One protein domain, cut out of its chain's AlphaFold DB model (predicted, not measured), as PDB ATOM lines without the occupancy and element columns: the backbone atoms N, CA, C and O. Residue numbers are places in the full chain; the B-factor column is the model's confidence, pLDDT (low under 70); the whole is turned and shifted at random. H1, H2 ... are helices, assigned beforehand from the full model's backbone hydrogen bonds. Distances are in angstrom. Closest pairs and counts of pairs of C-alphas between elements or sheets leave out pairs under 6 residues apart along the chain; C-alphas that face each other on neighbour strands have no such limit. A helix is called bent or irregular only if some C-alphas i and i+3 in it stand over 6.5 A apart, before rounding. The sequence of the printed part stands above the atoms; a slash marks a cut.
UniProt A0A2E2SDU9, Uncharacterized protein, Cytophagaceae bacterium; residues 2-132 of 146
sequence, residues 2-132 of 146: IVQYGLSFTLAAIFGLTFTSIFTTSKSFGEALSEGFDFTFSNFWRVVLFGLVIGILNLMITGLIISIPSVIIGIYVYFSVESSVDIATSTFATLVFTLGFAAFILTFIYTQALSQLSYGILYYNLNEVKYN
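This is residues 2 to 132 of the 146 residues of an uncharacterized protein of Cytophagaceae bacterium (UniProt A0A2E2SDU9). A long helical hairpin, H3 and H4 side by side, makes the length of the domain; near the end away from its turn, H1 crosses both helices and H2 packs on H1. The printed part has 131 residues, with four named helices in the order H1, H2, H3, H4 and no named strand; the class is all helix. It is only just loose, close to extended, with a radius of gyration of the C-alphas of 20.6 A, and its outline is a rod spanning 67 by 31 by 20 A.

H4, residues 91 to 131, is the longest helix. It touches H3, residues 44 to 82, at a shallow tilt of 6 degrees, opposite ways, a helical hairpin; the closest C-alphas, of Pro 69 and Gly 100, are 4.9 A apart. H3 has a kink of 36 degrees near residue 67, but is neither bent nor irregular, only just: C-alphas 65 and 68 are 6.2 A apart. H1, residues 2 to 25, touches H4 with residues 13 to 21 alone, only just about perpendicular at 71 degrees; the closest C-alphas, of Gly 16 and Tyr 119, are 5.4 A apart. With residues 6 to 13 alone H1 touches H3, only just about perpendicular at 73 degrees; the closest C-alphas, of Phe 9 and Gly 51, are 5.6 A apart. H2, residues 29 to 42, touches H1 at a steep tilt of 48 degrees, opposite ways; the closest C-alphas, of Thr 18 and Gly 36, are 4.6 A apart. H2 is close but not clearly touching to H4, the closest C-alphas being those of Phe 39 and Leu 126, 6.9 A. In H1, H2 and H4 every O i to N i+4 pair is within hydrogen-bond range; in H3, 32 of 35 are.

H4 runs 59.5 A from C-alpha 91 at (46.071, 31.633, 31.279) to C-alpha 131 at (0.170, -4.979, 21.905). H3 measures 54.4 A, H1 34.0 A and H2 19.7 A from first to last C-alpha. H1 begins at C-alpha 2, (32.474, -7.130, 15.086).

The C-alphas farthest apart, of Ser 84 and Asn 132, are 68.7 A apart. The printed part has no cut; the links H1 to H2 and H2 to H3 are tight, and H3 to H4 is short. Mean pLDDT of the printed part is 90.1, and no printed residue is under 70.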
ATOM      1  N   ILE A   2      33.903  -7.077  15.490       76.56
ATOM      2  CA  ILE A   2      32.474  -7.130  15.086       76.56
ATOM      3  C   ILE A   2      31.556  -7.682  16.192       76.56
ATOM      4  O   ILE A   2      30.538  -7.074  16.507       76.56
ATOM      5  N   VAL A   3      31.951  -8.784  16.840       80.69
ATOM      6  CA  VAL A   3      31.191  -9.387  17.957       80.69
ATOM      7  C   VAL A   3      31.031  -8.417  19.133       80.69
ATOM      8  O   VAL A   3      29.968  -8.344  19.737       80.69
ATOM      9  N   GLN A   4      32.069  -7.627  19.419       85.25
ATOM     10  CA  GLN A   4      32.040  -6.620  20.479       85.25
ATOM     11  C   GLN A   4      31.024  -5.521  20.163       85.25
ATOM     12  O   GLN A   4      30.203  -5.210  21.015       85.25
ATOM     13  N   TYR A   5      31.027  -4.981  18.940       80.94
ATOM     14  CA  TYR A   5      30.044  -3.972  18.537       80.94
ATOM     15  C   TYR A   5      28.615  -4.517  18.558       80.94
ATOM     16  O   TYR A   5      27.722  -3.849  19.072       80.94
ATOM     17  N   GLY A   6      28.400  -5.746  18.077       83.06
ATOM     18  CA  GLY A   6      27.093  -6.403  18.155       83.06
ATOM     19  C   GLY A   6      26.588  -6.526  19.596       83.06
ATOM     20  O   GLY A   6      25.445  -6.169  19.883       83.06
ATOM     21  N   LEU A   7      27.456  -6.944  20.521       87.69
ATOM     22  CA  LEU A   7      27.139  -6.991  21.952       87.69
ATOM     23  C   LEU A   7      26.856  -5.600  22.528       87.69
ATOM     24  O   LEU A   7      25.880  -5.438  23.255       87.69
ATOM     25  N   SER A   8      27.656  -4.590  22.181       89.44
ATOM     26  CA  SER A   8      27.450  -3.215  22.646       89.44
ATOM     27  C   SER A   8      26.104  -2.647  22.199       89.44
ATOM     28  O   SER A   8      25.398  -2.072  23.023       89.44
ATOM     29  N   PHE A   9      25.710  -2.843  20.937       90.25
ATOM     30  CA  PHE A   9      24.404  -2.391  20.445       90.25
ATOM     31  C   PHE A   9      23.248  -3.162  21.079       90.25
ATOM     32  O   PHE A   9      22.233  -2.562  21.417       90.25
ATOM     33  N   THR A  10      23.419  -4.465  21.302       91.38
ATOM     34  CA  THR A  10      22.411  -5.286  21.988       91.38
ATOM     35  C   THR A  10      22.194  -4.798  23.420       91.38
ATOM     36  O   THR A  10      21.062  -4.579  23.834       91.38
ATOM     37  N   LEU A  11      23.275  -4.568  24.172       92.31
ATOM     38  CA  LEU A  11      23.195  -4.053  25.540       92.31
ATOM     39  C   LEU A  11      22.593  -2.646  25.581       92.31
ATOM     40  O   LEU A  11      21.708  -2.387  26.393       92.31
ATOM     41  N   ALA A  12      23.030  -1.754  24.688       91.94
ATOM     42  CA  ALA A  12      22.483  -0.405  24.586       91.94
ATOM     43  C   ALA A  12      20.977  -0.424  24.295       91.94
ATOM     44  O   ALA A  12      20.232   0.351  24.889       91.94
ATOM     45  N   ALA A  13      20.522  -1.339  23.438       92.75
ATOM     46  CA  ALA A  13      19.109  -1.505  23.154       92.75
ATOM     47  C   ALA A  13      18.318  -2.023  24.357       92.75
ATOM     48  O   ALA A  13      17.284  -1.442  24.668       92.75
ATOM     49  N   ILE A  14      18.810  -3.047  25.067       93.69
ATOM     50  CA  ILE A  14      18.142  -3.561  26.275       93.69
ATOM     51  C   ILE A  14      17.930  -2.417  27.266       93.69
ATOM     52  O   ILE A  14      16.800  -2.150  27.663       93.69
ATOM     53  N   PHE A  15      18.990  -1.681  27.605       93.31
ATOM     54  CA  PHE A  15      18.882  -0.584  28.564       93.31
ATOM     55  C   PHE A  15      18.047   0.589  28.038       93.31
ATOM     56  O   PHE A  15      17.241   1.134  28.790       93.31
ATOM     57  N   GLY A  16      18.178   0.955  26.760       92.69
ATOM     58  CA  GLY A  16      17.416   2.051  26.160       92.69
ATOM     59  C   GLY A  16      15.910   1.770  26.093       92.69
ATOM     60  O   GLY A  16      15.097   2.648  26.404       92.69
ATOM     61  N   LEU A  17      15.532   0.537  25.742       93.88
ATOM     62  CA  LEU A  17      14.142   0.078  25.710       93.88
ATOM     63  C   LEU A  17      13.571  -0.063  27.125       93.88
ATOM     64  O   LEU A  17      12.473   0.425  27.383       93.88
ATOM     65  N   THR A  18      14.325  -0.652  28.059       92.81
ATOM     66  CA  THR A  18      13.926  -0.757  29.471       92.81
ATOM     67  C   THR A  18      13.720   0.613  30.101       92.81
ATOM     68  O   THR A  18      12.705   0.828  30.758       92.81
ATOM     69  N   PHE A  19      14.629   1.563  29.867       92.25
ATOM     70  CA  PHE A  19      14.469   2.934  30.345       92.25
ATOM     71  C   PHE A  19      13.151   3.521  29.836       92.25
ATOM     72  O   PHE A  19      12.336   3.987  30.625       92.25
ATOM     73  N   THR A  20      12.878   3.411  28.535       92.06
ATOM     74  CA  THR A  20      11.624   3.924  27.967       92.06
ATOM     75  C   THR A  20      10.393   3.233  28.563       92.06
ATOM     76  O   THR A  20       9.425   3.913  28.904       92.06
ATOM     77  N   SER A  21      10.428   1.914  28.760       91.25
ATOM     78  CA  SER A  21       9.343   1.153  29.396       91.25
ATOM     79  C   SER A  21       9.011   1.674  30.802       91.25
ATOM     80  O   SER A  21       7.841   1.946  31.094       91.25
ATOM     81  N   ILE A  22      10.029   1.935  31.633       91.44
ATOM     82  CA  ILE A  22       9.863   2.486  32.991       91.44
ATOM     83  C   ILE A  22       9.127   3.833  32.951       91.44
ATOM     84  O   ILE A  22       8.155   4.022  33.680       91.44
ATOM     85  N   PHE A  23       9.557   4.759  32.088       86.88
ATOM     86  CA  PHE A  23       8.988   6.114  32.045       86.88
ATOM     87  C   PHE A  23       7.603   6.186  31.397       86.88
ATOM     88  O   PHE A  23       6.818   7.067  31.737       86.88
ATOM     89  N   THR A  24       7.303   5.294  30.453       84.25
ATOM     90  CA  THR A  24       6.071   5.367  29.650       84.25
ATOM     91  C   THR A  24       4.931   4.523  30.199       84.25
ATOM     92  O   THR A  24       3.771   4.876  30.002       84.25
ATOM     93  N   THR A  25       5.236   3.413  30.874       79.50
ATOM     94  CA  THR A  25       4.218   2.447  31.319       79.50
ATOM     95  C   THR A  25       4.164   2.249  32.830       79.50
ATOM     96  O   THR A  25       3.391   1.418  33.297       79.50
ATOM     97  N   SER A  26       4.939   3.021  33.605       77.44
ATOM     98  CA  SER A  26       4.996   2.948  35.077       77.44
ATOM     99  C   SER A  26       5.220   1.525  35.613       77.44
ATOM    100  O   SER A  26       4.800   1.200  36.724       77.44
ATOM    101  N   LYS A  27       5.851   0.658  34.811       83.81
ATOM    102  CA  LYS A  27       6.143  -0.732  35.170       83.81
ATOM    103  C   LYS A  27       7.229  -0.786  36.235       83.81
ATOM    104  O   LYS A  27       8.095   0.089  36.311       83.81
ATOM    105  N   SER A  28       7.210  -1.849  37.037       89.69
ATOM    106  CA  SER A  28       8.313  -2.108  37.959       89.69
ATOM    107  C   SER A  28       9.606  -2.372  37.179       89.69
ATOM    108  O   SER A  28       9.585  -2.835  36.035       89.69
ATOM    109  N   PHE A  29      10.757  -2.100  37.799       87.69
ATOM    110  CA  PHE A  29      12.061  -2.266  37.147       87.69
ATOM    111  C   PHE A  29      12.254  -3.669  36.546       87.69
ATOM    112  O   PHE A  29      12.740  -3.796  35.425       87.69
ATOM    113  N   GLY A  30      11.841  -4.721  37.263       89.94
ATOM    114  CA  GLY A  30      11.970  -6.104  36.793       89.94
ATOM    115  C   GLY A  30      11.106  -6.407  35.567       89.94
ATOM    116  O   GLY A  30      11.571  -7.054  34.629       89.94
ATOM    117  N   GLU A  31       9.877  -5.896  35.534       90.62
ATOM    118  CA  GLU A  31       8.969  -6.060  34.393       90.62
ATOM    119  C   GLU A  31       9.465  -5.294  33.165       90.62
ATOM    120  O   GLU A  31       9.469  -5.838  32.062       90.62
ATOM    121  N   ALA A  32       9.946  -4.064  33.353       91.56
ATOM    122  CA  ALA A  32      10.508  -3.252  32.278       91.56
ATOM    123  C   ALA A  32      11.824  -3.828  31.727       91.56
ATOM    124  O   ALA A  32      12.113  -3.719  30.531       91.56
ATOM    125  N   LEU A  33      12.635  -4.457  32.583       92.75
ATOM    126  CA  LEU A  33      13.847  -5.154  32.157       92.75
ATOM    127  C   LEU A  33      13.507  -6.396  31.330       92.75
ATOM    128  O   LEU A  33      14.082  -6.597  30.262       92.75
ATOM    129  N   SER A  34      12.540  -7.188  31.796       92.88
ATOM    130  CA  SER A  34      12.035  -8.355  31.068       92.88
ATOM    131  C   SER A  34      11.474  -7.963  29.700       92.88
ATOM    132  O   SER A  34      11.807  -8.578  28.690       92.88
ATOM    133  N   GLU A  35      10.697  -6.880  29.634       91.19
ATOM    134  CA  GLU A  35      10.165  -6.363  28.374       91.19
ATOM    135  C   GLU A  35      11.259  -5.854  27.430       91.19
ATOM    136  O   GLU A  35      11.237  -6.185  26.247       91.19
ATOM    137  N   GLY A  36      12.235  -5.091  27.931       91.44
ATOM    138  CA  GLY A  36      13.364  -4.629  27.120       91.44
ATOM    139  C   GLY A  36      14.185  -5.791  26.555       91.44
ATOM    140  O   GLY A  36      14.598  -5.755  25.392       91.44
ATOM    141  N   PHE A  37      14.366  -6.855  27.340       93.25
ATOM    142  CA  PHE A  37      15.006  -8.088  26.892       93.25
ATOM    143  C   PHE A  37      14.172  -8.786  25.810       93.25
ATOM    144  O   PHE A  37      14.680  -9.070  24.727       93.25
ATOM    145  N   ASP A  38      12.881  -8.996  26.057       94.31
ATOM    146  CA  ASP A  38      11.977  -9.647  25.110       94.31
ATOM    147  C   ASP A  38      11.873  -8.872  23.787       94.31
ATOM    148  O   ASP A  38      12.012  -9.449  22.711       94.31
ATOM    149  N   PHE A  39      11.743  -7.543  23.826       93.19
ATOM    150  CA  PHE A  39      11.753  -6.695  22.629       93.19
ATOM    151  C   PHE A  39      13.069  -6.806  21.858       93.19
ATOM    152  O   PHE A  39      13.057  -6.896  20.629       93.19
ATOM    153  N   THR A  40      14.199  -6.841  22.568       92.50
ATOM    154  CA  THR A  40      15.517  -6.958  21.938       92.50
ATOM    155  C   THR A  40      15.686  -8.306  21.248       92.50
ATOM    156  O   THR A  40      16.111  -8.336  20.101       92.50
ATOM    157  N   PHE A  41      15.339  -9.424  21.889       93.19
ATOM    158  CA  PHE A  41      15.573 -10.754  21.311       93.19
ATOM    159  C   PHE A  41      14.500 -11.190  20.306       93.19
ATOM    160  O   PHE A  41      14.839 -11.836  19.317       93.19
ATOM    161  N   SER A  42      13.240 -10.777  20.480       92.44
ATOM    162  CA  SER A  42      12.173 -11.024  19.494       92.44
ATOM    163  C   SER A  42      12.401 -10.282  18.173       92.44
ATOM    164  O   SER A  42      11.971 -10.746  17.120       92.44
ATOM    165  N   ASN A  43      13.105  -9.145  18.211       91.81
ATOM    166  CA  ASN A  43      13.370  -8.291  17.054       91.81
ATOM    167  C   ASN A  43      14.874  -8.021  16.859       91.81
ATOM    168  O   ASN A  43      15.258  -6.945  16.395       91.81
ATOM    169  N   PHE A  44      15.725  -9.002  17.182       90.88
ATOM    170  CA  PHE A  44      17.181  -8.835  17.309       90.88
ATOM    171  C   PHE A  44      17.829  -8.068  16.158       90.88
ATOM    172  O   PHE A  44      18.457  -7.034  16.378       90.88
ATOM    173  N   TRP A  45      17.626  -8.509  14.915       90.69
ATOM    174  CA  TRP A  45      18.236  -7.845  13.762       90.69
ATOM    175  C   TRP A  45      17.754  -6.412  13.573       90.69
ATOM    176  O   TRP A  45      18.559  -5.526  13.305       90.69
ATOM    177  N   ARG A  46      16.455  -6.170  13.755       90.62
ATOM    178  CA  ARG A  46      15.869  -4.836  13.610       90.62
ATOM    179  C   ARG A  46      16.427  -3.878  14.657       90.62
ATOM    180  O   ARG A  46      16.782  -2.752  14.329       90.62
ATOM    181  N   VAL A  47      16.540  -4.345  15.896       92.56
ATOM    182  CA  VAL A  47      17.026  -3.568  17.037       92.56
ATOM    183  C   VAL A  47      18.524  -3.278  16.919       92.56
ATOM    184  O   VAL A  47      18.941  -2.130  17.061       92.56
ATOM    185  N   VAL A  48      19.337  -4.287  16.592       90.81
ATOM    186  CA  VAL A  48      20.793  -4.132  16.441       90.81
ATOM    187  C   VAL A  48      21.137  -3.233  15.254       90.81
ATOM    188  O   VAL A  48      21.987  -2.354  15.385       90.81
ATOM    189  N   LEU A  49      20.470  -3.402  14.107       92.19
ATOM    190  CA  LEU A  49      20.694  -2.544  12.940       92.19
ATOM    191  C   LEU A  49      20.224  -1.109  13.188       92.19
ATOM    192  O   LEU A  49      20.906  -0.174  12.776       92.19
ATOM    193  N   PHE A  50      19.114  -0.918  13.905       93.69
ATOM    194  CA  PHE A  50      18.691   0.412  14.338       93.69
ATOM    195  C   PHE A  50      19.761   1.070  15.219       93.69
ATOM    196  O   PHE A  50      20.187   2.190  14.936       93.69
ATOM    197  N   GLY A  51      20.264   0.350  16.227       92.38
ATOM    198  CA  GLY A  51      21.357   0.815  17.082       92.38
ATOM    199  C   GLY A  51      22.625   1.160  16.295       92.38
ATOM    200  O   GLY A  51      23.260   2.174  16.580       92.38
ATOM    201  N   LEU A  52      22.955   0.380  15.261       92.81
ATOM    202  CA  LEU A  52      24.078   0.657  14.362       92.81
ATOM    203  C   LEU A  52      23.889   1.974  13.596       92.81
ATOM    204  O   LEU A  52      24.807   2.792  13.574       92.81
ATOM    205  N   VAL A  53      22.716   2.198  12.991       94.38
ATOM    206  CA  VAL A  53      22.427   3.438  12.248       94.38
ATOM    207  C   VAL A  53      22.534   4.653  13.167       94.38
ATOM    208  O   VAL A  53      23.229   5.612  12.837       94.38
ATOM    209  N   ILE A  54      21.918   4.594  14.350       94.19
ATOM    210  CA  ILE A  54      22.008   5.667  15.348       94.19
ATOM    211  C   ILE A  54      23.454   5.871  15.814       94.19
ATOM    212  O   ILE A  54      23.909   7.006  15.936       94.19
ATOM    213  N   GLY A  55      24.208   4.789  16.014       92.25
ATOM    214  CA  GLY A  55      25.625   4.844  16.366       92.25
ATOM    215  C   GLY A  55      26.472   5.573  15.321       92.25
ATOM    216  O   GLY A  55      27.290   6.416  15.682       92.25
ATOM    217  N   ILE A  56      26.243   5.307  14.031       93.94
ATOM    218  CA  ILE A  56      26.928   5.999  12.928       93.94
ATOM    219  C   ILE A  56      26.565   7.488  12.918       93.94
ATOM    220  O   ILE A  56      27.460   8.330  12.848       93.94
ATOM    221  N   LEU A  57      25.279   7.830  13.043       94.50
ATOM    222  CA  LEU A  57      24.827   9.227  13.072       94.50
ATOM    223  C   LEU A  57      25.435  10.000  14.251       94.50
ATOM    224  O   LEU A  57      25.936  11.112  14.075       94.50
ATOM    225  N   ASN A  58      25.466   9.389  15.436       93.94
ATOM    226  CA  ASN A  58      26.101   9.978  16.611       93.94
ATOM    227  C   ASN A  58      27.605  10.159  16.426       93.94
ATOM    228  O   ASN A  58      28.138  11.194  16.822       93.94
ATOM    229  N   LEU A  59      28.293   9.194  15.812       93.38
ATOM    230  CA  LEU A  59      29.720   9.305  15.514       93.38
ATOM    231  C   LEU A  59      29.998  10.477  14.568       93.38
ATOM    232  O   LEU A  59      30.924  11.248  14.815       93.38
ATOM    233  N   MET A  60      29.175  10.656  13.531       94.56
ATOM    234  CA  MET A  60      29.305  11.772  12.588       94.56
ATOM    235  C   MET A  60      29.107  13.128  13.277       94.56
ATOM    236  O   MET A  60      29.941  14.019  13.124       94.56
ATOM    237  N   ILE A  61      28.043  13.276  14.071       93.06
ATOM    238  CA  ILE A  61      27.761  14.516  14.812       93.06
ATOM    239  C   ILE A  61      28.869  14.803  15.830       93.06
ATOM    240  O   ILE A  61      29.360  15.927  15.915       93.06
ATOM    241  N   THR A  62      29.305  13.783  16.567       93.19
ATOM    242  CA  THR A  62      30.382  13.906  17.556       93.19
ATOM    243  C   THR A  62      31.683  14.355  16.902       93.19
ATOM    244  O   THR A  62      32.328  15.281  17.389       93.19
ATOM    245  N   GLY A  63      32.048  13.739  15.774       93.38
ATOM    246  CA  GLY A  63      33.236  14.109  15.010       93.38
ATOM    247  C   GLY A  63      33.189  15.555  14.519       93.38
ATOM    248  O   GLY A  63      34.172  16.274  14.669       93.38
ATOM    249  N   LEU A  64      32.037  16.002  14.005       93.56
ATOM    250  CA  LEU A  64      31.839  17.380  13.545       93.56
ATOM    251  C   LEU A  64      31.949  18.409  14.674       93.56
ATOM    252  O   LEU A  64      32.562  19.459  14.495       93.56
ATOM    253  N   ILE A  65      31.366  18.132  15.843       92.19
ATOM    254  CA  ILE A  65      31.401  19.092  16.952       92.19
ATOM    255  C   ILE A  65      32.801  19.145  17.570       92.19
ATOM    256  O   ILE A  65      33.303  20.233  17.844       92.19
ATOM    257  N   ILE A  66      33.460  17.995  17.749       92.44
ATOM    258  CA  ILE A  66      34.793  17.917  18.365       92.44
ATOM    259  C   ILE A  66      35.892  18.420  17.419       92.44
ATOM    260  O   ILE A  66      36.901  18.937  17.897       92.44
ATOM    261  N   SER A  67      35.712  18.364  16.094       93.81
ATOM    262  CA  SER A  67      36.747  18.835  15.164       93.81
ATOM    263  C   SER A  67      37.113  20.304  15.379       93.81
ATOM    264  O   SER A  67      38.280  20.661  15.253       93.81
ATOM    265  N   ILE A  68      36.148  21.150  15.754       90.88
ATOM    266  CA  ILE A  68      36.377  22.582  15.990       90.88
ATOM    267  C   ILE A  68      37.355  22.812  17.161       90.88
ATOM    268  O   ILE A  68      38.434  23.361  16.926       90.88
ATOM    269  N   PRO A  69      37.052  22.392  18.409       90.62
ATOM    270  CA  PRO A  69      37.973  22.574  19.525       90.62
ATOM    271  C   PRO A  69      39.284  21.809  19.322       90.62
ATOM    272  O   PRO A  69      40.334  22.323  19.700       90.62
ATOM    273  N   SER A  70      39.266  20.634  18.684       90.19
ATOM    274  CA  SER A  70      40.492  19.877  18.406       90.19
ATOM    275  C   SER A  70      41.443  20.609  17.461       90.19
ATOM    276  O   SER A  70      42.644  20.634  17.724       90.19
ATOM    277  N   VAL A  71      40.938  21.242  16.397       92.88
ATOM    278  CA  VAL A  71      41.770  22.040  15.481       92.88
ATOM    279  C   VAL A  71      42.333  23.270  16.193       92.88
ATOM    280  O   VAL A  71      43.522  23.549  16.065       92.88
ATOM    281  N   ILE A  72      41.518  23.969  16.991       90.56
ATOM    282  CA  ILE A  72      41.964  25.144  17.760       90.56
ATOM    283  C   ILE A  72      43.083  24.765  18.738       90.56
ATOM    284  O   ILE A  72      44.128  25.416  18.762       90.56
ATOM    285  N   ILE A  73      42.893  23.688  19.508       90.38
ATOM    286  CA  ILE A  73      43.907  23.170  20.437       90.38
ATOM    287  C   ILE A  73      45.170  22.763  19.670       90.38
ATOM    288  O   ILE A  73      46.270  23.111  20.089       90.38
ATOM    289  N   GLY A  74      45.028  22.070  18.537       89.94
ATOM    290  CA  GLY A  74      46.158  21.634  17.715       89.94
ATOM    291  C   GLY A  74      47.013  22.799  17.214       89.94
ATOM    292  O   GLY A  74      48.234  22.773  17.368       89.94
ATOM    293  N   ILE A  75      46.376  23.849  16.686       90.38
ATOM    294  CA  ILE A  75      47.058  25.074  16.248       90.38
ATOM    295  C   ILE A  75      47.771  25.744  17.428       90.38
ATOM    296  O   ILE A  75      48.940  26.116  17.318       90.38
ATOM    297  N   TYR A  76      47.093  25.874  18.572       87.94
ATOM    298  CA  TYR A  76      47.670  26.510  19.754       87.94
ATOM    299  C   TYR A  76      48.904  25.763  20.279       87.94
ATOM    300  O   TYR A  76      49.930  26.382  20.572       87.94
ATOM    301  N   VAL A  77      48.832  24.433  20.366       87.81
ATOM    302  CA  VAL A  77      49.957  23.591  20.794       87.81
ATOM    303  C   VAL A  77      51.129  23.714  19.822       87.81
ATOM    304  O   VAL A  77      52.257  23.893  20.272       87.81
ATOM    305  N   TYR A  78      50.875  23.690  18.510       89.19
ATOM    306  CA  TYR A  78      51.917  23.817  17.489       89.19
ATOM    307  C   TYR A  78      52.733  25.112  17.643       89.19
ATOM    308  O   TYR A  78      53.956  25.059  17.763       89.19
ATOM    309  N   PHE A  79      52.066  26.266  17.739       87.00
ATOM    310  CA  PHE A  79      52.753  27.554  17.895       87.00
ATOM    311  C   PHE A  79      53.406  27.741  19.268       87.00
ATOM    312  O   PHE A  79      54.410  28.447  19.385       87.00
ATOM    313  N   SER A  80      52.866  27.102  20.308       85.50
ATOM    314  CA  SER A  80      53.446  27.164  21.654       85.50
ATOM    315  C   SER A  80      54.816  26.482  21.716       85.50
ATOM    316  O   SER A  80      55.705  26.981  22.403       85.50
ATOM    317  N   VAL A  81      55.006  25.390  20.962       84.38
ATOM    318  CA  VAL A  81      56.299  24.692  20.847       84.38
ATOM    319  C   VAL A  81      57.350  25.583  20.187       84.38
ATOM    320  O   VAL A  81      58.473  25.660  20.673       84.38
ATOM    321  N   GLU A  82      56.987  26.290  19.116       81.50
ATOM    322  CA  GLU A  82      57.905  27.191  18.406       81.50
ATOM    323  C   GLU A  82      58.246  28.443  19.233       81.50
ATOM    324  O   GLU A  82      59.388  28.898  19.256       81.50
ATOM    325  N   SER A  83      57.270  28.969  19.976       82.62
ATOM    326  CA  SER A  83      57.404  30.222  20.730       82.62
ATOM    327  C   SER A  83      57.941  30.041  22.155       82.62
ATOM    328  O   SER A  83      58.018  31.015  22.900       82.62
ATOM    329  N   SER A  84      58.306  28.815  22.559       80.06
ATOM    330  CA  SER A  84      58.757  28.491  23.928       80.06
ATOM    331  C   SER A  84      57.752  28.894  25.023       80.06
ATOM    332  O   SER A  84      58.140  29.212  26.147       80.06
ATOM    333  N   VAL A  85      56.456  28.924  24.695       77.88
ATOM    334  CA  VAL A  85      55.403  29.319  25.639       77.88
ATOM    335  C   VAL A  85      55.120  28.151  26.574       77.88
ATOM    336  O   VAL A  85      54.755  27.064  26.126       77.88
ATOM    337  N   ASP A  86      55.231  28.387  27.881       80.94
ATOM    338  CA  ASP A  86      54.842  27.397  28.880       80.94
ATOM    339  C   ASP A  86      53.309  27.268  28.935       80.94
ATOM    340  O   ASP A  86      52.583  28.113  29.474       80.94
ATOM    341  N   ILE A  87      52.818  26.181  28.337       79.62
ATOM    342  CA  ILE A  87      51.400  25.828  28.259       79.62
ATOM    343  C   ILE A  87      50.818  25.594  29.661       79.62
ATOM    344  O   ILE A  87      49.642  25.879  29.874       79.62
ATOM    345  N   ALA A  88      51.619  25.121  30.624       79.69
ATOM    346  CA  ALA A  88      51.139  24.795  31.965       79.69
ATOM    347  C   ALA A  88      50.810  26.047  32.791       79.69
ATOM    348  O   ALA A  88      49.917  26.014  33.636       79.69
ATOM    349  N   THR A  89      51.503  27.159  32.536       83.75
ATOM    350  CA  THR A  89      51.295  28.421  33.263       83.75
ATOM    351  C   THR A  89      50.457  29.441  32.493       83.75
ATOM    352  O   THR A  89      50.038  30.452  33.054       83.75
ATOM    353  N   SER A  90      50.209  29.207  31.202       85.62
ATOM    354  CA  SER A  90      49.493  30.151  30.341       85.62
ATOM    355  C   SER A  90      47.998  30.208  30.671       85.62
ATOM    356  O   SER A  90      47.259  29.243  30.484       85.62
ATOM    357  N   THR A  91      47.510  31.385  31.075       87.25
ATOM    358  CA  THR A  91      46.071  31.633  31.279       87.25
ATOM    359  C   THR A  91      45.261  31.385  30.006       87.25
ATOM    360  O   THR A  91      44.146  30.867  30.070       87.25
ATOM    361  N   PHE A  92      45.822  31.713  28.839       85.25
ATOM    362  CA  PHE A  92      45.156  31.485  27.559       85.25
ATOM    363  C   PHE A  92      45.062  29.988  27.228       85.25
ATOM    364  O   PHE A  92      44.001  29.537  26.801       85.25
ATOM    365  N   ALA A  93      46.114  29.203  27.504       85.62
ATOM    366  CA  ALA A  93      46.063  27.745  27.372       85.62
ATOM    367  C   ALA A  93      44.934  27.162  28.224       85.62
ATOM    368  O   ALA A  93      44.094  26.424  27.712       85.62
ATOM    369  N   THR A  94      44.872  27.550  29.501       90.06
ATOM    370  CA  THR A  94      43.823  27.105  30.423       90.06
ATOM    371  C   THR A  94      42.433  27.376  29.855       90.06
ATOM    372  O   THR A  94      41.615  26.463  29.809       90.06
ATOM    373  N   LEU A  95      42.173  28.583  29.337       89.38
ATOM    374  CA  LEU A  95      40.883  28.914  28.723       89.38
ATOM    375  C   LEU A  95      40.561  28.027  27.513       89.38
ATOM    376  O   LEU A  95      39.460  27.484  27.431       89.38
ATOM    377  N   VAL A  96      41.511  27.849  26.591       88.12
ATOM    378  CA  VAL A  96      41.316  27.038  25.378       88.12
ATOM    379  C   VAL A  96      41.032  25.574  25.731       88.12
ATOM    380  O   VAL A  96      40.078  24.992  25.212       88.12
ATOM    381  N   PHE A  97      41.801  24.987  26.650       90.06
ATOM    382  CA  PHE A  97      41.590  23.608  27.094       90.06
ATOM    383  C   PHE A  97      40.284  23.443  27.876       90.06
ATOM    384  O   PHE A  97      39.558  22.479  27.636       90.06
ATOM    385  N   THR A  98      39.938  24.379  28.766       92.25
ATOM    386  CA  THR A  98      38.669  24.336  29.509       92.25
ATOM    387  C   THR A  98      37.469  24.424  28.569       92.25
ATOM    388  O   THR A  98      36.545  23.620  28.693       92.25
ATOM    389  N   LEU A  99      37.477  25.344  27.599       90.94
ATOM    390  CA  LEU A  99      36.388  25.478  26.629       90.94
ATOM    391  C   LEU A  99      36.299  24.266  25.695       90.94
ATOM    392  O   LEU A  99      35.199  23.779  25.433       90.94
ATOM    393  N   GLY A 100      37.436  23.733  25.241       91.25
ATOM    394  CA  GLY A 100      37.467  22.512  24.436       91.25
ATOM    395  C   GLY A 100      36.927  21.297  25.192       91.25
ATOM    396  O   GLY A 100      36.133  20.527  24.651       91.25
ATOM    397  N   PHE A 101      37.284  21.159  26.468       91.94
ATOM    398  CA  PHE A 101      36.771  20.092  27.324       91.94
ATOM    399  C   PHE A 101      35.278  20.258  27.640       91.94
ATOM    400  O   PHE A 101      34.527  19.285  27.613       91.94
ATOM    401  N   ALA A 102      34.811  21.488  27.865       94.19
ATOM    402  CA  ALA A 102      33.388  21.769  28.027       94.19
ATOM    403  C   ALA A 102      32.592  21.395  26.765       94.19
ATOM    404  O   ALA A 102      31.561  20.728  26.864       94.19
ATOM    405  N   ALA A 103      33.094  21.746  25.576       91.69
ATOM    406  CA  ALA A 103      32.488  21.352  24.305       91.69
ATOM    407  C   ALA A 103      32.436  19.822  24.142       91.69
ATOM    408  O   ALA A 103      31.417  19.283  23.704       91.69
ATOM    409  N   PHE A 104      33.490  19.112  24.558       92.25
ATOM    410  CA  PHE A 104      33.510  17.649  24.586       92.25
ATOM    411  C   PHE A 104      32.410  17.073  25.492       92.25
ATOM    412  O   PHE A 104      31.638  16.226  25.044       92.25
ATOM    413  N   ILE A 105      32.280  17.560  26.732       95.06
ATOM    414  CA  ILE A 105      31.244  17.094  27.670       95.06
ATOM    415  C   ILE A 105      29.841  17.364  27.122       95.06
ATOM    416  O   ILE A 105      28.987  16.480  27.161       95.06
ATOM    417  N   LEU A 106      29.593  18.564  26.593       93.81
ATOM    418  CA  LEU A 106      28.291  18.917  26.024       93.81
ATOM    419  C   LEU A 106      27.929  18.003  24.850       93.81
ATOM    420  O   LEU A 106      26.808  17.503  24.783       93.81
ATOM    421  N   THR A 107      28.893  17.720  23.974       94.25
ATOM    422  CA  THR A 107      28.722  16.783  22.853       94.25
ATOM    423  C   THR A 107      28.421  15.371  23.345       94.25
ATOM    424  O   THR A 107      27.532  14.695  22.823       94.25
ATOM    425  N   PHE A 108      29.132  14.926  24.380       93.06
ATOM    426  CA  PHE A 108      28.919  13.618  24.981       93.06
ATOM    427  C   PHE A 108      27.506  13.493  25.561       93.06
ATOM    428  O   PHE A 108      26.782  12.567  25.215       93.06
ATOM    429  N   ILE A 109      27.060  14.454  26.371       95.62
ATOM    430  CA  ILE A 109      25.703  14.442  26.940       95.62
ATOM    431  C   ILE A 109      24.649  14.475  25.827       95.62
ATOM    432  O   ILE A 109      23.685  13.711  25.861       95.62
ATOM    433  N   TYR A 110      24.848  15.323  24.816       93.56
ATOM    434  CA  TYR A 110      23.923  15.464  23.695       93.56
ATOM    435  C   TYR A 110      23.749  14.155  22.910       93.56
ATOM    436  O   TYR A 110      22.626  13.737  22.633       93.56
ATOM    437  N   THR A 111      24.845  13.466  22.595       93.38
ATOM    438  CA  THR A 111      24.811  12.200  21.838       93.38
ATOM    439  C   THR A 111      24.212  11.045  22.644       93.38
ATOM    440  O   THR A 111      23.500  10.202  22.085       93.38
ATOM    441  N   GLN A 112      24.402  11.033  23.968       92.88
ATOM    442  CA  GLN A 112      23.708  10.090  24.849       92.88
ATOM    443  C   GLN A 112      22.198  10.356  24.886       92.88
ATOM    444  O   GLN A 112      21.401   9.426  24.751       92.88
ATOM    445  N   ALA A 113      21.789  11.625  24.980       93.88
ATOM    446  CA  ALA A 113      20.379  12.003  24.939       93.88
ATOM    447  C   ALA A 113      19.721  11.634  23.598       93.88
ATOM    448  O   ALA A 113      18.626  11.071  23.584       93.88
ATOM    449  N   LEU A 114      20.400  11.878  22.470       93.88
ATOM    450  CA  LEU A 114      19.891  11.533  21.140       93.88
ATOM    451  C   LEU A 114      19.721  10.017  20.967       93.88
ATOM    452  O   LEU A 114      18.719   9.557  20.411       93.88
ATOM    453  N   SER A 115      20.664   9.232  21.496       93.75
ATOM    454  CA  SER A 115      20.559   7.770  21.530       93.75
ATOM    455  C   SER A 115      19.332   7.320  22.320       93.75
ATOM    456  O   SER A 115      18.551   6.506  21.830       93.75
ATOM    457  N   GLN A 116      19.122   7.882  23.514       94.50
ATOM    458  CA  GLN A 116      17.990   7.517  24.362       94.50
ATOM    459  C   GLN A 116      16.644   7.897  23.731       94.50
ATOM    460  O   GLN A 116      15.709   7.100  23.769       94.50
ATOM    461  N   LEU A 117      16.547   9.069  23.094       94.25
ATOM    462  CA  LEU A 117      15.357   9.459  22.331       94.25
ATOM    463  C   LEU A 117      15.083   8.494  21.174       94.25
ATOM    464  O   LEU A 117      13.941   8.086  20.965       94.25
ATOM    465  N   SER A 118      16.128   8.079  20.459       94.69
ATOM    466  CA  SER A 118      16.010   7.124  19.354       94.69
ATOM    467  C   SER A 118      15.488   5.766  19.833       94.69
ATOM    468  O   SER A 118      14.576   5.205  19.223       94.69
ATOM    469  N   TYR A 119      15.998   5.257  20.959       94.19
ATOM    470  CA  TYR A 119      15.463   4.041  21.581       94.19
ATOM    471  C   TYR A 119      14.038   4.223  22.108       94.19
ATOM    472  O   TYR A 119      13.261   3.272  22.070       94.19
ATOM    473  N   GLY A 120      13.662   5.435  22.520       93.12
ATOM    474  CA  GLY A 120      12.283   5.761  22.865       93.12
ATOM    475  C   GLY A 120      11.325   5.599  21.683       93.12
ATOM    476  O   GLY A 120      10.287   4.951  21.803       93.12
ATOM    477  N   ILE A 121      11.704   6.113  20.510       93.00
ATOM    478  CA  ILE A 121      10.931   5.943  19.269       93.00
ATOM    479  C   ILE A 121      10.836   4.459  18.892       93.00
ATOM    480  O   ILE A 121       9.753   3.968  18.560       93.00
ATOM    481  N   LEU A 122      11.953   3.730  18.975       94.19
ATOM    482  CA  LEU A 122      11.978   2.293  18.704       94.19
ATOM    483  C   LEU A 122      11.052   1.526  19.657       94.19
ATOM    484  O   LEU A 122      10.305   0.660  19.207       94.19
ATOM    485  N   TYR A 123      11.065   1.867  20.949       94.12
ATOM    486  CA  TYR A 123      10.192   1.265  21.951       94.12
ATOM    487  C   TYR A 123       8.720   1.432  21.581       94.12
ATOM    488  O   TYR A 123       8.002   0.438  21.554       94.12
ATOM    489  N   TYR A 124       8.273   2.645  21.242       91.75
ATOM    490  CA  TYR A 124       6.878   2.864  20.850       91.75
ATOM    491  C   TYR A 124       6.484   2.031  19.632       91.75
ATOM    492  O   TYR A 124       5.412   1.431  19.632       91.75
ATOM    493  N   ASN A 125       7.367   1.924  18.636       91.50
ATOM    494  CA  ASN A 125       7.105   1.103  17.462       91.50
ATOM    495  C   ASN A 125       6.969  -0.389  17.810       91.50
ATOM    496  O   ASN A 125       6.031  -1.044  17.364       91.50
ATOM    497  N   LEU A 126       7.878  -0.930  18.625       91.50
ATOM    498  CA  LEU A 126       7.837  -2.337  19.040       91.50
ATOM    499  C   LEU A 126       6.640  -2.628  19.952       91.50
ATOM    500  O   LEU A 126       5.979  -3.653  19.799       91.50
ATOM    501  N   ASN A 127       6.330  -1.706  20.860       90.56
ATOM    502  CA  ASN A 127       5.190  -1.797  21.759       90.56
ATOM    503  C   ASN A 127       3.865  -1.799  20.979       90.56
ATOM    504  O   ASN A 127       2.989  -2.616  21.253       90.56
ATOM    505  N   GLU A 128       3.732  -0.940  19.968       86.50
ATOM    506  CA  GLU A 128       2.557  -0.916  19.097       86.50
ATOM    507  C   GLU A 128       2.415  -2.222  18.306       86.50
ATOM    508  O   GLU A 128       1.341  -2.819  18.294       86.50
ATOM    509  N   VAL A 129       3.508  -2.727  17.724       84.38
ATOM    510  CA  VAL A 129       3.508  -4.008  17.001       84.38
ATOM    511  C   VAL A 129       3.167  -5.185  17.920       84.38
ATOM    512  O   VAL A 129       2.549  -6.149  17.482       84.38
ATOM    513  N   LYS A 130       3.541  -5.153  19.198       84.69
ATOM    514  CA  LYS A 130       3.280  -6.286  20.089       84.69
ATOM    515  C   LYS A 130       1.885  -6.263  20.711       84.69
ATOM    516  O   LYS A 130       1.268  -7.316  20.858       84.69
ATOM    517  N   TYR A 131       1.394  -5.090  21.107       84.75
ATOM    518  CA  TYR A 131       0.170  -4.979  21.905       84.75
ATOM    519  C   TYR A 131      -1.053  -4.502  21.111       84.75
ATOM    520  O   TYR A 131      -2.182  -4.742  21.544       84.75
ATOM    521  N   ASN A 132      -0.884  -3.874  19.942       81.38
ATOM    522  CA  ASN A 132      -2.004  -3.320  19.180       81.38
ATOM    523  C   ASN A 132      -2.588  -4.305  18.148       81.38
ATOM    524  O   ASN A 132      -2.533  -4.096  16.934       81.38
TER     525      ASN A 132